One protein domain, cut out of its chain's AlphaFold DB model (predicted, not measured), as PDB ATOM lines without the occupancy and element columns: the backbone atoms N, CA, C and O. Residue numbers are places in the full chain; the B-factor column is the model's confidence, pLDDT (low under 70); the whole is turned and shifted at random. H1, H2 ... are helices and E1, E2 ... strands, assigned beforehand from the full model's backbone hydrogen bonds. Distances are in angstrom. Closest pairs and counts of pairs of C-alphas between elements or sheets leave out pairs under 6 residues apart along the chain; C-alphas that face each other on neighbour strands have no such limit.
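This is residues 9 to 44 and 266 to 313 of the 313 residues of an uncharacterized protein of Lactobacillus reuteri (UniProt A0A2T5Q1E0). This domain is one long, twisted wall of six antiparallel strands, drawn out along the hairpin of E5 and E6. E1 pairs along E5 toward the turn of that hairpin, while E3, E2 and E4 continue the wall beyond E6 toward its other end; the link of residues 16 to 24 crosses over one face, and the short helix H1 is over E6. The printed part has 84 residues with the order E1 E2 E3 E4 H1 E5 E6, and the class is mostly strand. Across the sheet the order is E1, E5, E6, E3, E2, E4. The whole is elongated, spanning 45 by 25 by 22 A, and only just compact, close to loose, with a radius of gyration of the C-alphas of 13.8 A.

The longest strand by residues is E5, residues 284 to 295, 34.6 A from first to last C-alpha, beginning at C-alpha 284 (160.588, 139.445, 123.331). E6, residues 301 to 311, measures 30.5 A and ends at C-alpha 311 (158.765, 139.479, 118.476). E3, residues 34 to 40, and E2, residues 25 to 31, each measure 19.7 A. E4 is residues 268 to 273, 16.6 A. E1 is residues 10 to 15, 16.4 A, beginning at C-alpha 10 (151.475, 108.270, 115.348). H1 is residues 279 to 282, 5.2 A.

E5 and E6 form a hairpin at 168 degrees, with N 291 and O 305 2.8 A apart, within hydrogen-bond range. The edge strand E1 is the antiparallel neighbour of E5, at 153 degrees, with N 13 and O 292 at 3.1 A. E6 and E3 are antiparallel at 164 degrees, with N 37 and O 308 at 2.8 A. E3 and E2 form a hairpin at 156 degrees, with N 29 and O 36 at 2.8 A. The other edge strand, E4, is antiparallel to E2 at 154 degrees, with N 28 and O 270 at 2.8 A. E1 and E4 are apart. H1 is on the sheet, over E6, at a height of 8.7 A; its closest C-alphas to E6 are those of Leu 282 and Phe 310, 5.9 A apart. H1 is too short for an O i to N i+4 pair; its one O i to N i+3 pair is within range.

The C-alphas of Gln 297 and Lys 313, the two farthest apart, are 45.7 A from each other. Residues 45 to 265 are not printed, and C-alphas 44 and 266 are 23.5 A apart across the cut. Of the links that are printed whole, E1 to E2 is short and the others are tight. Mean pLDDT of the printed part is 89.3; residues 9, 43 and 44 are under 70.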
ATOM      1  N   SER A   9     150.194 104.337 113.117       65.31
ATOM      2  CA  SER A   9     149.560 105.186 114.112       65.31
ATOM      3  C   SER A   9     150.652 105.990 114.826       65.31
ATOM      4  O   SER A   9     151.632 105.449 115.341       65.31
ATOM      5  N   ARG A  10     150.533 107.315 114.757       72.25
ATOM      6  CA  ARG A  10     151.475 108.270 115.348       72.25
ATOM      7  C   ARG A  10     150.712 109.159 116.303       72.25
ATOM      8  O   ARG A  10     149.641 109.650 115.959       72.25
ATOM      9  N   GLU A  11     151.310 109.413 117.450       77.81
ATOM     10  CA  GLU A  11     150.810 110.365 118.428       77.81
ATOM     11  C   GLU A  11     151.703 111.609 118.404       77.81
ATOM     12  O   GLU A  11     152.929 111.516 118.301       77.81
ATOM     13  N   ILE A  12     151.077 112.785 118.451       80.62
ATOM     14  CA  ILE A  12     151.770 114.071 118.510       80.62
ATOM     15  C   ILE A  12     151.462 114.689 119.865       80.62
ATOM     16  O   ILE A  12     150.306 114.999 120.144       80.62
ATOM     17  N   SER A  13     152.490 114.914 120.677       83.50
ATOM     18  CA  SER A  13     152.352 115.604 121.958       83.50
ATOM     19  C   SER A  13     153.079 116.946 121.927       83.50
ATOM     20  O   SER A  13     154.085 117.122 121.233       83.50
ATOM     21  N   LYS A  14     152.539 117.929 122.655       85.62
ATOM     22  CA  LYS A  14     153.107 119.277 122.750       85.62
ATOM     23  C   LYS A  14     153.471 119.592 124.195       85.62
ATOM     24  O   LYS A  14     152.616 119.574 125.071       85.62
ATOM     25  N   LYS A  15     154.730 119.952 124.421       89.19
ATOM     26  CA  LYS A  15     155.258 120.439 125.700       89.19
ATOM     27  C   LYS A  15     155.430 121.952 125.637       89.19
ATOM     28  O   LYS A  15     155.724 122.497 124.571       89.19
ATOM     29  N   ARG A  16     155.252 122.634 126.772       85.75
ATOM     30  CA  ARG A  16     155.344 124.104 126.850       85.75
ATOM     31  C   ARG A  16     156.775 124.628 126.756       85.75
ATOM     32  O   ARG A  16     156.961 125.718 126.250       85.75
ATOM     33  N   LYS A  17     157.775 123.863 127.195       90.00
ATOM     34  CA  LYS A  17     159.187 124.262 127.117       90.00
ATOM     35  C   LYS A  17     159.840 123.778 125.830       90.00
ATOM     36  O   LYS A  17     159.568 122.656 125.387       90.00
ATOM     37  N   ALA A  18     160.686 124.613 125.230       88.00
ATOM     38  CA  ALA A  18     161.488 124.227 124.075       88.00
ATOM     39  C   ALA A  18     162.717 123.413 124.504       88.00
ATOM     40  O   ALA A  18     163.538 123.864 125.296       88.00
ATOM     41  N   ALA A  19     162.862 122.213 123.949       89.94
ATOM     42  CA  ALA A  19     164.031 121.365 124.126       89.94
ATOM     43  C   ALA A  19     165.054 121.679 123.022       89.94
ATOM     44  O   ALA A  19     165.118 120.972 122.017       89.94
ATOM     45  N   ILE A  20     165.801 122.774 123.199       91.44
ATOM     46  CA  ILE A  20     166.907 123.197 122.326       91.44
ATOM     47  C   ILE A  20     168.149 123.378 123.198       91.44
ATOM     48  O   ILE A  20     168.100 124.082 124.206       91.44
ATOM     49  N   LYS A  21     169.246 122.716 122.840       91.94
ATOM     50  CA  LYS A  21     170.507 122.710 123.587       91.94
ATOM     51  C   LYS A  21     171.562 123.559 122.884       91.94
ATOM     52  O   LYS A  21     171.478 123.836 121.689       91.94
ATOM     53  N   LYS A  22     172.596 123.950 123.633       91.31
ATOM     54  CA  LYS A  22     173.807 124.548 123.052       91.31
ATOM     55  C   LYS A  22     174.393 123.601 121.998       91.31
ATOM     56  O   LYS A  22     174.400 122.389 122.196       91.31
ATOM     57  N   GLY A  23     174.854 124.157 120.882       89.62
ATOM     58  CA  GLY A  23     175.394 123.405 119.753       89.62
ATOM     59  C   GLY A  23     174.373 122.783 118.804       89.62
ATOM     60  O   GLY A  23     174.771 122.360 117.718       89.62
ATOM     61  N   ASP A  24     173.081 122.776 119.144       92.38
ATOM     62  CA  ASP A  24     172.046 122.303 118.228       92.38
ATOM     63  C   ASP A  24     171.977 123.199 116.987       92.38
ATOM     64  O   ASP A  24     171.902 124.427 117.082       92.38
ATOM     65  N   LEU A  25     171.954 122.588 115.800       92.31
ATOM     66  CA  LEU A  25     171.728 123.318 114.557       92.31
ATOM     67  C   LEU A  25     170.250 123.713 114.464       92.31
ATOM     68  O   LEU A  25     169.371 122.861 114.310       92.31
ATOM     69  N   VAL A  26     169.978 125.013 114.492       93.56
ATOM     70  CA  VAL A  26     168.621 125.559 114.423       93.56
ATOM     71  C   VAL A  26     168.364 126.244 113.089       93.56
ATOM     72  O   VAL A  26     169.241 126.876 112.501       93.56
ATOM     73  N   LYS A  27     167.129 126.136 112.597       94.25
ATOM     74  CA  LYS A  27     166.616 126.960 111.503       94.25
ATOM     75  C   LYS A  27     166.072 128.254 112.091       94.25
ATOM     76  O   LYS A  27     165.139 128.212 112.889       94.25
ATOM     77  N   VAL A  28     166.579 129.385 111.626       94.81
ATOM     78  CA  VAL A  28     166.101 130.713 112.007       94.81
ATOM     79  C   VAL A  28     165.348 131.315 110.825       94.81
ATOM     80  O   VAL A  28     165.877 131.391 109.720       94.81
ATOM     81  N   THR A  29     164.091 131.699 111.032       95.38
ATOM     82  CA  THR A  29     163.229 132.309 110.009       95.38
ATOM     83  C   THR A  29     162.787 133.689 110.480       95.38
ATOM     84  O   THR A  29     162.069 133.795 111.470       95.38
ATOM     85  N   ARG A  30     163.203 134.746 109.776       94.62
ATOM     86  CA  ARG A  30     162.842 136.142 110.071       94.62
ATOM     87  C   ARG A  30     161.785 136.636 109.095       94.62
ATOM     88  O   ARG A  30     161.954 136.503 107.881       94.62
ATOM     89  N   TYR A  31     160.702 137.202 109.616       92.44
ATOM     90  CA  TYR A  31     159.591 137.717 108.817       92.44
ATOM     91  C   TYR A  31     158.854 138.840 109.550       92.44
ATOM     92  O   TYR A  31     158.392 138.677 110.678       92.44
ATOM     93  N   GLY A  32     158.724 140.002 108.908       90.00
ATOM     94  CA  GLY A  32     158.177 141.191 109.568       90.00
ATOM     95  C   GLY A  32     158.933 141.510 110.866       90.00
ATOM     96  O   GLY A  32     160.154 141.616 110.843       90.00
ATOM     97  N   LYS A  33     158.205 141.630 111.983       90.81
ATOM     98  CA  LYS A  33     158.761 141.826 113.337       90.81
ATOM     99  C   LYS A  33     159.046 140.516 114.089       90.81
ATOM    100  O   LYS A  33     159.327 140.547 115.282       90.81
ATOM    101  N   TYR A  34     158.905 139.362 113.443       92.44
ATOM    102  CA  TYR A  34     158.953 138.059 114.102       92.44
ATOM    103  C   TYR A  34     160.202 137.270 113.721       92.44
ATOM    104  O   TYR A  34     160.678 137.321 112.582       92.44
ATOM    105  N   THR A  35     160.694 136.483 114.675       95.62
ATOM    106  CA  THR A  35     161.710 135.457 114.440       95.62
ATOM    107  C   THR A  35     161.213 134.114 114.964       95.62
ATOM    108  O   THR A  35     160.909 133.978 116.143       95.62
ATOM    109  N   GLU A  36     161.195 133.104 114.099       94.88
ATOM    110  CA  GLU A  36     160.992 131.699 114.462       94.88
ATOM    111  C   GLU A  36     162.344 130.982 114.519       94.88
ATOM    112  O   GLU A  36     163.076 130.963 113.528       94.88
ATOM    113  N   VAL A  37     162.656 130.345 115.645       95.94
ATOM    114  CA  VAL A  37     163.788 129.423 115.796       95.94
ATOM    115  C   VAL A  37     163.229 128.014 115.931       95.94
ATOM    116  O   VAL A  37     162.396 127.754 116.798       95.94
ATOM    117  N   MET A  38     163.667 127.107 115.064       94.31
ATOM    118  CA  MET A  38     163.224 125.718 115.054       94.31
ATOM    119  C   MET A  38     164.417 124.773 115.112       94.31
ATOM    120  O   MET A  38     165.269 124.778 114.223       94.31
ATOM    121  N   PHE A  39     164.413 123.901 116.108       93.62
ATOM    122  CA  PHE A  39     165.271 122.729 116.190       93.62
ATOM    123  C   PHE A  39     164.511 121.484 115.723       93.62
ATOM    124  O   PHE A  39     163.309 121.361 115.962       93.62
ATOM    125  N   ALA A  40     165.209 120.539 115.099       90.12
ATOM    126  CA  ALA A  40     164.696 119.200 114.831       90.12
ATOM    127  C   ALA A  40     165.763 118.167 115.209       90.12
ATOM    128  O   ALA A  40     166.826 118.126 114.587       90.12
ATOM    129  N   LYS A  41     165.454 117.306 116.187       86.94
ATOM    130  CA  LYS A  41     166.376 116.285 116.713       86.94
ATOM    131  C   LYS A  41     166.916 115.376 115.615       86.94
ATOM    132  O   LYS A  41     168.104 115.074 115.570       86.94
ATOM    133  N   HIS A  42     166.042 114.972 114.701       81.19
ATOM    134  CA  HIS A  42     166.422 114.280 113.482       81.19
ATOM    135  C   HIS A  42     166.052 115.152 112.285       81.19
ATOM    136  O   HIS A  42     164.878 115.296 111.935       81.19
ATOM    137  N   THR A  43     167.071 115.740 111.660       66.25
ATOM    138  CA  THR A  43     166.931 116.490 110.409       66.25
ATOM    139  C   THR A  43     167.374 115.591 109.252       66.25
ATOM    140  O   THR A  43     168.414 114.940 109.370       66.25
ATOM    141  N   PRO A  44     166.637 115.519 108.127       56.50
ATOM    142  CA  PRO A  44     167.145 114.821 106.953       56.50
ATOM    143  C   PRO A  44     168.480 115.458 106.518       56.50
ATOM    144  O   PRO A  44     168.571 116.689 106.486       56.50
ATOM    145  N   GLN A 266     160.376 137.859 100.578       94.12
ATOM    146  CA  GLN A 266     160.308 136.537 101.196       94.12
ATOM    147  C   GLN A 266     160.842 136.581 102.636       94.12
ATOM    148  O   GLN A 266     161.640 137.467 102.956       94.12
ATOM    149  N   PRO A 267     160.420 135.656 103.518       94.06
ATOM    150  CA  PRO A 267     161.064 135.479 104.816       94.06
ATOM    151  C   PRO A 267     162.547 135.119 104.642       94.06
ATOM    152  O   PRO A 267     162.902 134.327 103.768       94.06
ATOM    153  N   GLN A 268     163.410 135.674 105.490       94.06
ATOM    154  CA  GLN A 268     164.834 135.338 105.494       94.06
ATOM    155  C   GLN A 268     165.058 134.073 106.317       94.06
ATOM    156  O   GLN A 268     164.615 133.989 107.462       94.06
ATOM    157  N   ILE A 269     165.739 133.086 105.736       92.81
ATOM    158  CA  ILE A 269     166.012 131.800 106.377       92.81
ATOM    159  C   ILE A 269     167.518 131.616 106.490       92.81
ATOM    160  O   ILE A 269     168.225 131.672 105.487       92.81
ATOM    161  N   SER A 270     167.990 131.319 107.696       90.69
ATOM    162  CA  SER A 270     169.368 130.915 107.959       90.69
ATOM    163  C   SER A 270     169.410 129.687 108.867       90.69
ATOM    164  O   SER A 270     168.401 129.268 109.442       90.69
ATOM    165  N   TYR A 271     170.584 129.071 108.951       92.06
ATOM    166  CA  TYR A 271     170.854 127.965 109.860       92.06
ATOM    167  C   TYR A 271     172.110 128.298 110.646       92.06
ATOM    168  O   TYR A 271     173.124 128.613 110.031       92.06
ATOM    169  N   VAL A 272     172.026 128.229 111.968       92.06
ATOM    170  CA  VAL A 272     173.117 128.583 112.888       92.06
ATOM    171  C   VAL A 272     173.141 127.586 114.038       92.06
ATOM    172  O   VAL A 272     172.122 126.932 114.292       92.06
ATOM    173  N   ARG A 273     174.274 127.440 114.728       94.31
ATOM    174  CA  ARG A 273     174.287 126.705 115.998       94.31
ATOM    175  C   ARG A 273     173.626 127.563 117.075       94.31
ATOM    176  O   ARG A 273     173.720 128.788 117.051       94.31
ATOM    177  N   PHE A 274     172.881 126.938 117.982       95.12
ATOM    178  CA  PHE A 274     172.047 127.676 118.931       95.12
ATOM    179  C   PHE A 274     172.853 128.528 119.923       95.12
ATOM    180  O   PHE A 274     172.399 129.589 120.328       95.12
ATOM    181  N   ASP A 275     174.057 128.092 120.277       94.12
ATOM    182  CA  ASP A 275     175.020 128.819 121.111       94.12
ATOM    183  C   ASP A 275     175.654 130.033 120.414       94.12
ATOM    184  O   ASP A 275     176.099 130.951 121.093       94.12
ATOM    185  N   GLU A 276     175.644 130.080 119.080       94.00
ATOM    186  CA  GLU A 276     176.091 131.238 118.286       94.00
ATOM    187  C   GLU A 276     174.962 132.260 118.062       94.00
ATOM    188  O   GLU A 276     175.188 133.371 117.577       94.00
ATOM    189  N   LEU A 277     173.718 131.890 118.380       94.25
ATOM    190  CA  LEU A 277     172.559 132.748 118.208       94.25
ATOM    191  C   LEU A 277     172.372 133.639 119.437       94.25
ATOM    192  O   LEU A 277     171.878 133.200 120.472       94.25
ATOM    193  N   ASP A 278     172.663 134.926 119.280       92.88
ATOM    194  CA  ASP A 278     172.337 135.935 120.286       92.88
ATOM    195  C   ASP A 278     170.814 136.160 120.354       92.88
ATOM    196  O   ASP A 278     170.227 136.916 119.572       92.88
ATOM    197  N   THR A 279     170.154 135.455 121.277       90.81
ATOM    198  CA  THR A 279     168.698 135.504 121.458       90.81
ATOM    199  C   THR A 279     168.212 136.848 121.993       90.81
ATOM    200  O   THR A 279     167.077 137.225 121.702       90.81
ATOM    201  N   SER A 280     169.065 137.612 122.686       88.31
ATOM    202  CA  SER A 280     168.720 138.937 123.221       88.31
ATOM    203  C   SER A 280     168.372 139.936 122.108       88.31
ATOM    204  O   SER A 280     167.490 140.781 122.264       88.31
ATOM    205  N   LYS A 281     168.979 139.770 120.925       91.81
ATOM    206  CA  LYS A 281     168.730 140.595 119.731       91.81
ATOM    207  C   LYS A 281     167.469 140.206 118.954       91.81
ATOM    208  O   LYS A 281     167.102 140.881 117.990       91.81
ATOM    209  N   LEU A 282     166.796 139.116 119.328       92.44
ATOM    210  CA  LEU A 282     165.611 138.622 118.615       92.44
ATOM    211  C   LEU A 282     164.308 139.288 119.074       92.44
ATOM    212  O   LEU A 282     163.293 139.164 118.385       92.44
ATOM    213  N   GLY A 283     164.349 140.024 120.187       92.31
ATOM    214  CA  GLY A 283     163.195 140.667 120.808       92.31
ATOM    215  C   GLY A 283     162.591 139.834 121.939       92.31
ATOM    216  O   GLY A 283     163.237 138.963 122.514       92.31
ATOM    217  N   GLU A 284     161.334 140.116 122.266       94.62
ATOM    218  CA  GLU A 284     160.588 139.445 123.331       94.62
ATOM    219  C   GLU A 284     160.237 138.009 122.924       94.62
ATOM    220  O   GLU A 284     159.720 137.780 121.826       94.62
ATOM    221  N   LEU A 285     160.469 137.036 123.809       94.44
ATOM    222  CA  LEU A 285     160.004 135.666 123.609       94.44
ATOM    223  C   LEU A 285     158.477 135.613 123.767       94.44
ATOM    224  O   LEU A 285     157.948 135.731 124.864       94.44
ATOM    225  N   VAL A 286     157.768 135.390 122.662       91.81
ATOM    226  CA  VAL A 286     156.299 135.307 122.626       91.81
ATOM    227  C   VAL A 286     155.808 133.916 122.998       91.81
ATOM    228  O   VAL A 286     154.762 133.758 123.621       91.81
ATOM    229  N   SER A 287     156.506 132.877 122.538       91.31
ATOM    230  CA  SER A 287     156.148 131.503 122.879       91.31
ATOM    231  C   SER A 287     157.291 130.540 122.638       91.31
ATOM    232  O   SER A 287     158.099 130.709 121.726       91.31
ATOM    233  N   GLU A 288     157.271 129.464 123.406       95.75
ATOM    234  CA  GLU A 288     158.129 128.310 123.228       95.75
ATOM    235  C   GLU A 288     157.298 127.025 123.255       95.75
ATOM    236  O   GLU A 288     156.168 127.001 123.750       95.75
ATOM    237  N   SER A 289     157.809 125.968 122.625       93.56
ATOM    238  CA  SER A 289     157.233 124.628 122.749       93.56
ATOM    239  C   SER A 289     158.162 123.549 122.212       93.56
ATOM    240  O   SER A 289     159.042 123.821 121.398       93.56
ATOM    241  N   THR A 290     157.900 122.308 122.609       94.06
ATOM    242  CA  THR A 290     158.437 121.115 121.948       94.06
ATOM    243  C   THR A 290     157.293 120.281 121.403       94.06
ATOM    244  O   THR A 290     156.287 120.099 122.087       94.06
ATOM    245  N   ILE A 291     157.436 119.778 120.182       89.69
ATOM    246  CA  ILE A 291     156.516 118.815 119.579       89.69
ATOM    247  C   ILE A 291     157.246 117.486 119.442       89.69
ATOM    248  O   ILE A 291     158.209 117.397 118.679       89.69
ATOM    249  N   ASP A 292     156.762 116.463 120.139       89.69
ATOM    250  CA  ASP A 292     157.269 115.099 120.022       89.69
ATOM    251  C   ASP A 292     156.356 114.283 119.107       89.69
ATOM    252  O   ASP A 292     155.129 114.348 119.194       89.69
ATOM    253  N   ILE A 293     156.971 113.508 118.216       86.31
ATOM    254  CA  ILE A 293     156.290 112.525 117.376       86.31
ATOM    255  C   ILE A 293     156.606 111.155 117.954       86.31
ATOM    256  O   ILE A 293     157.756 110.720 117.902       86.31
ATOM    257  N   LYS A 294     155.591 110.477 118.483       87.38
ATOM    258  CA  LYS A 294     155.701 109.160 119.105       87.38
ATOM    259  C   LYS A 294     155.072 108.100 118.205       87.38
ATOM    260  O   LYS A 294     154.006 108.308 117.623       87.38
ATOM    261  N   ASP A 295     155.753 106.972 118.069       85.25
ATOM    262  CA  ASP A 295     155.196 105.767 117.465       85.25
ATOM    263  C   ASP A 295     154.302 105.085 118.508       85.25
ATOM    264  O   ASP A 295     154.767 104.775 119.606       85.25
ATOM    265  N   THR A 296     153.013 104.901 118.215       80.50
ATOM    266  CA  THR A 296     152.075 104.401 119.235       80.50
ATOM    267  C   THR A 296     152.189 102.900 119.468       80.50
ATOM    268  O   THR A 296     151.703 102.424 120.483       80.50
ATOM    269  N   GLN A 297     152.805 102.153 118.547       81.56
ATOM    270  CA  GLN A 297     152.979 100.705 118.689       81.56
ATOM    271  C   GLN A 297     154.162 100.396 119.604       81.56
ATOM    272  O   GLN A 297     154.098  99.501 120.435       81.56
ATOM    273  N   THR A 298     155.246 101.156 119.455       84.44
ATOM    274  CA  THR A 298     156.498 100.935 120.196       84.44
ATOM    275  C   THR A 298     156.676 101.873 121.386       84.44
ATOM    276  O   THR A 298     157.593 101.702 122.181       84.44
ATOM    277  N   GLY A 299     155.869 102.931 121.477       82.44
ATOM    278  CA  GLY A 299     156.026 103.994 122.466       82.44
ATOM    279  C   GLY A 299     157.241 104.906 122.237       82.44
ATOM    280  O   GLY A 299     157.443 105.862 122.988       82.44
ATOM    281  N   LYS A 300     158.047 104.655 121.199       86.88
ATOM    282  CA  LYS A 300     159.310 105.354 120.950       86.88
ATOM    283  C   LYS A 300     159.081 106.751 120.370       86.88
ATOM    284  O   LYS A 300     158.316 106.927 119.420       86.88
ATOM    285  N   ILE A 301     159.818 107.745 120.873       84.94
ATOM    286  CA  ILE A 301     159.885 109.074 120.247       84.94
ATOM    287  C   ILE A 301     160.671 108.956 118.938       84.94
ATOM    288  O   ILE A 301     161.877 108.708 118.933       84.94
ATOM    289  N   MET A 302     159.974 109.139 117.821       84.69
ATOM    290  CA  MET A 302     160.530 109.110 116.472       84.69
ATOM    291  C   MET A 302     161.287 110.393 116.132       84.69
ATOM    292  O   MET A 302     162.272 110.348 115.399       84.69
ATOM    293  N   ASN A 303     160.798 111.545 116.596       88.06
ATOM    294  CA  ASN A 303     161.455 112.837 116.420       88.06
ATOM    295  C   ASN A 303     160.919 113.861 117.427       88.06
ATOM    296  O   ASN A 303     159.787 113.736 117.890       88.06
ATOM    297  N   SER A 304     161.710 114.897 117.681       89.50
ATOM    298  CA  SER A 304     161.362 116.023 118.547       89.50
ATOM    299  C   SER A 304     161.702 117.325 117.840       89.50
ATOM    300  O   SER A 304     162.788 117.460 117.270       89.50
ATOM    301  N   TYR A 305     160.784 118.284 117.886       92.44
ATOM    302  CA  TYR A 305     160.958 119.609 117.305       92.44
ATOM    303  C   TYR A 305     160.837 120.671 118.390       92.44
ATOM    304  O   TYR A 305     159.770 120.806 118.986       92.44
ATOM    305  N   GLY A 306     161.905 121.427 118.628       94.25
ATOM    306  CA  GLY A 306     161.892 122.580 119.527       94.25
ATOM    307  C   GLY A 306     161.547 123.852 118.760       94.25
ATOM    308  O   GLY A 306     162.031 124.047 117.647       94.25
ATOM    309  N   TYR A 307     160.725 124.721 119.343       94.50
ATOM    310  CA  TYR A 307     160.317 125.993 118.752       94.50
ATOM    311  C   TYR A 307     160.464 127.128 119.757       94.50
ATOM    312  O   TYR A 307     159.938 127.033 120.864       94.50
ATOM    313  N   LEU A 308     161.077 128.226 119.325       95.94
ATOM    314  CA  LEU A 308     161.050 129.521 120.002       95.94
ATOM    315  C   LEU A 308     160.518 130.566 119.017       95.94
ATOM    316  O   LEU A 308     160.940 130.602 117.861       95.94
ATOM    317  N   ASN A 309     159.596 131.413 119.459       94.00
ATOM    318  CA  ASN A 309     159.028 132.491 118.656       94.00
ATOM    319  C   ASN A 309     159.278 133.813 119.363       94.00
ATOM    320  O   ASN A 309     158.795 134.013 120.476       94.00
ATOM    321  N   PHE A 310     159.975 134.719 118.693       94.81
ATOM    322  CA  PHE A 310     160.301 136.042 119.199       94.81
ATOM    323  C   PHE A 310     159.564 137.128 118.416       94.81
ATOM    324  O   PHE A 310     159.225 136.941 117.240       94.81
ATOM    325  N   ARG A 311     159.348 138.272 119.063       92.12
ATOM    326  CA  ARG A 311     158.765 139.479 118.476       92.12
ATOM    327  C   ARG A 311     159.593 140.701 118.862       92.12
ATOM    328  O   ARG A 311     159.782 140.993 120.038       92.12
ATOM    329  N   GLN A 312     160.037 141.443 117.857       89.38
ATOM    330  CA  GLN A 312     160.655 142.752 118.026       89.38
ATOM    331  C   GLN A 312     159.593 143.801 118.385       89.38
ATOM    332  O   GLN A 312     158.448 143.696 117.931       89.38
ATOM    333  N   LYS A 313     159.985 144.792 119.194       76.44
ATOM    334  CA  LYS A 313     159.139 145.945 119.535       76.44
ATOM    335  C   LYS A 313     158.716 146.704 118.261       76.44
ATOM    336  O   LYS A 313     159.511 146.805 117.304       76.44
TER     337      LYS A 313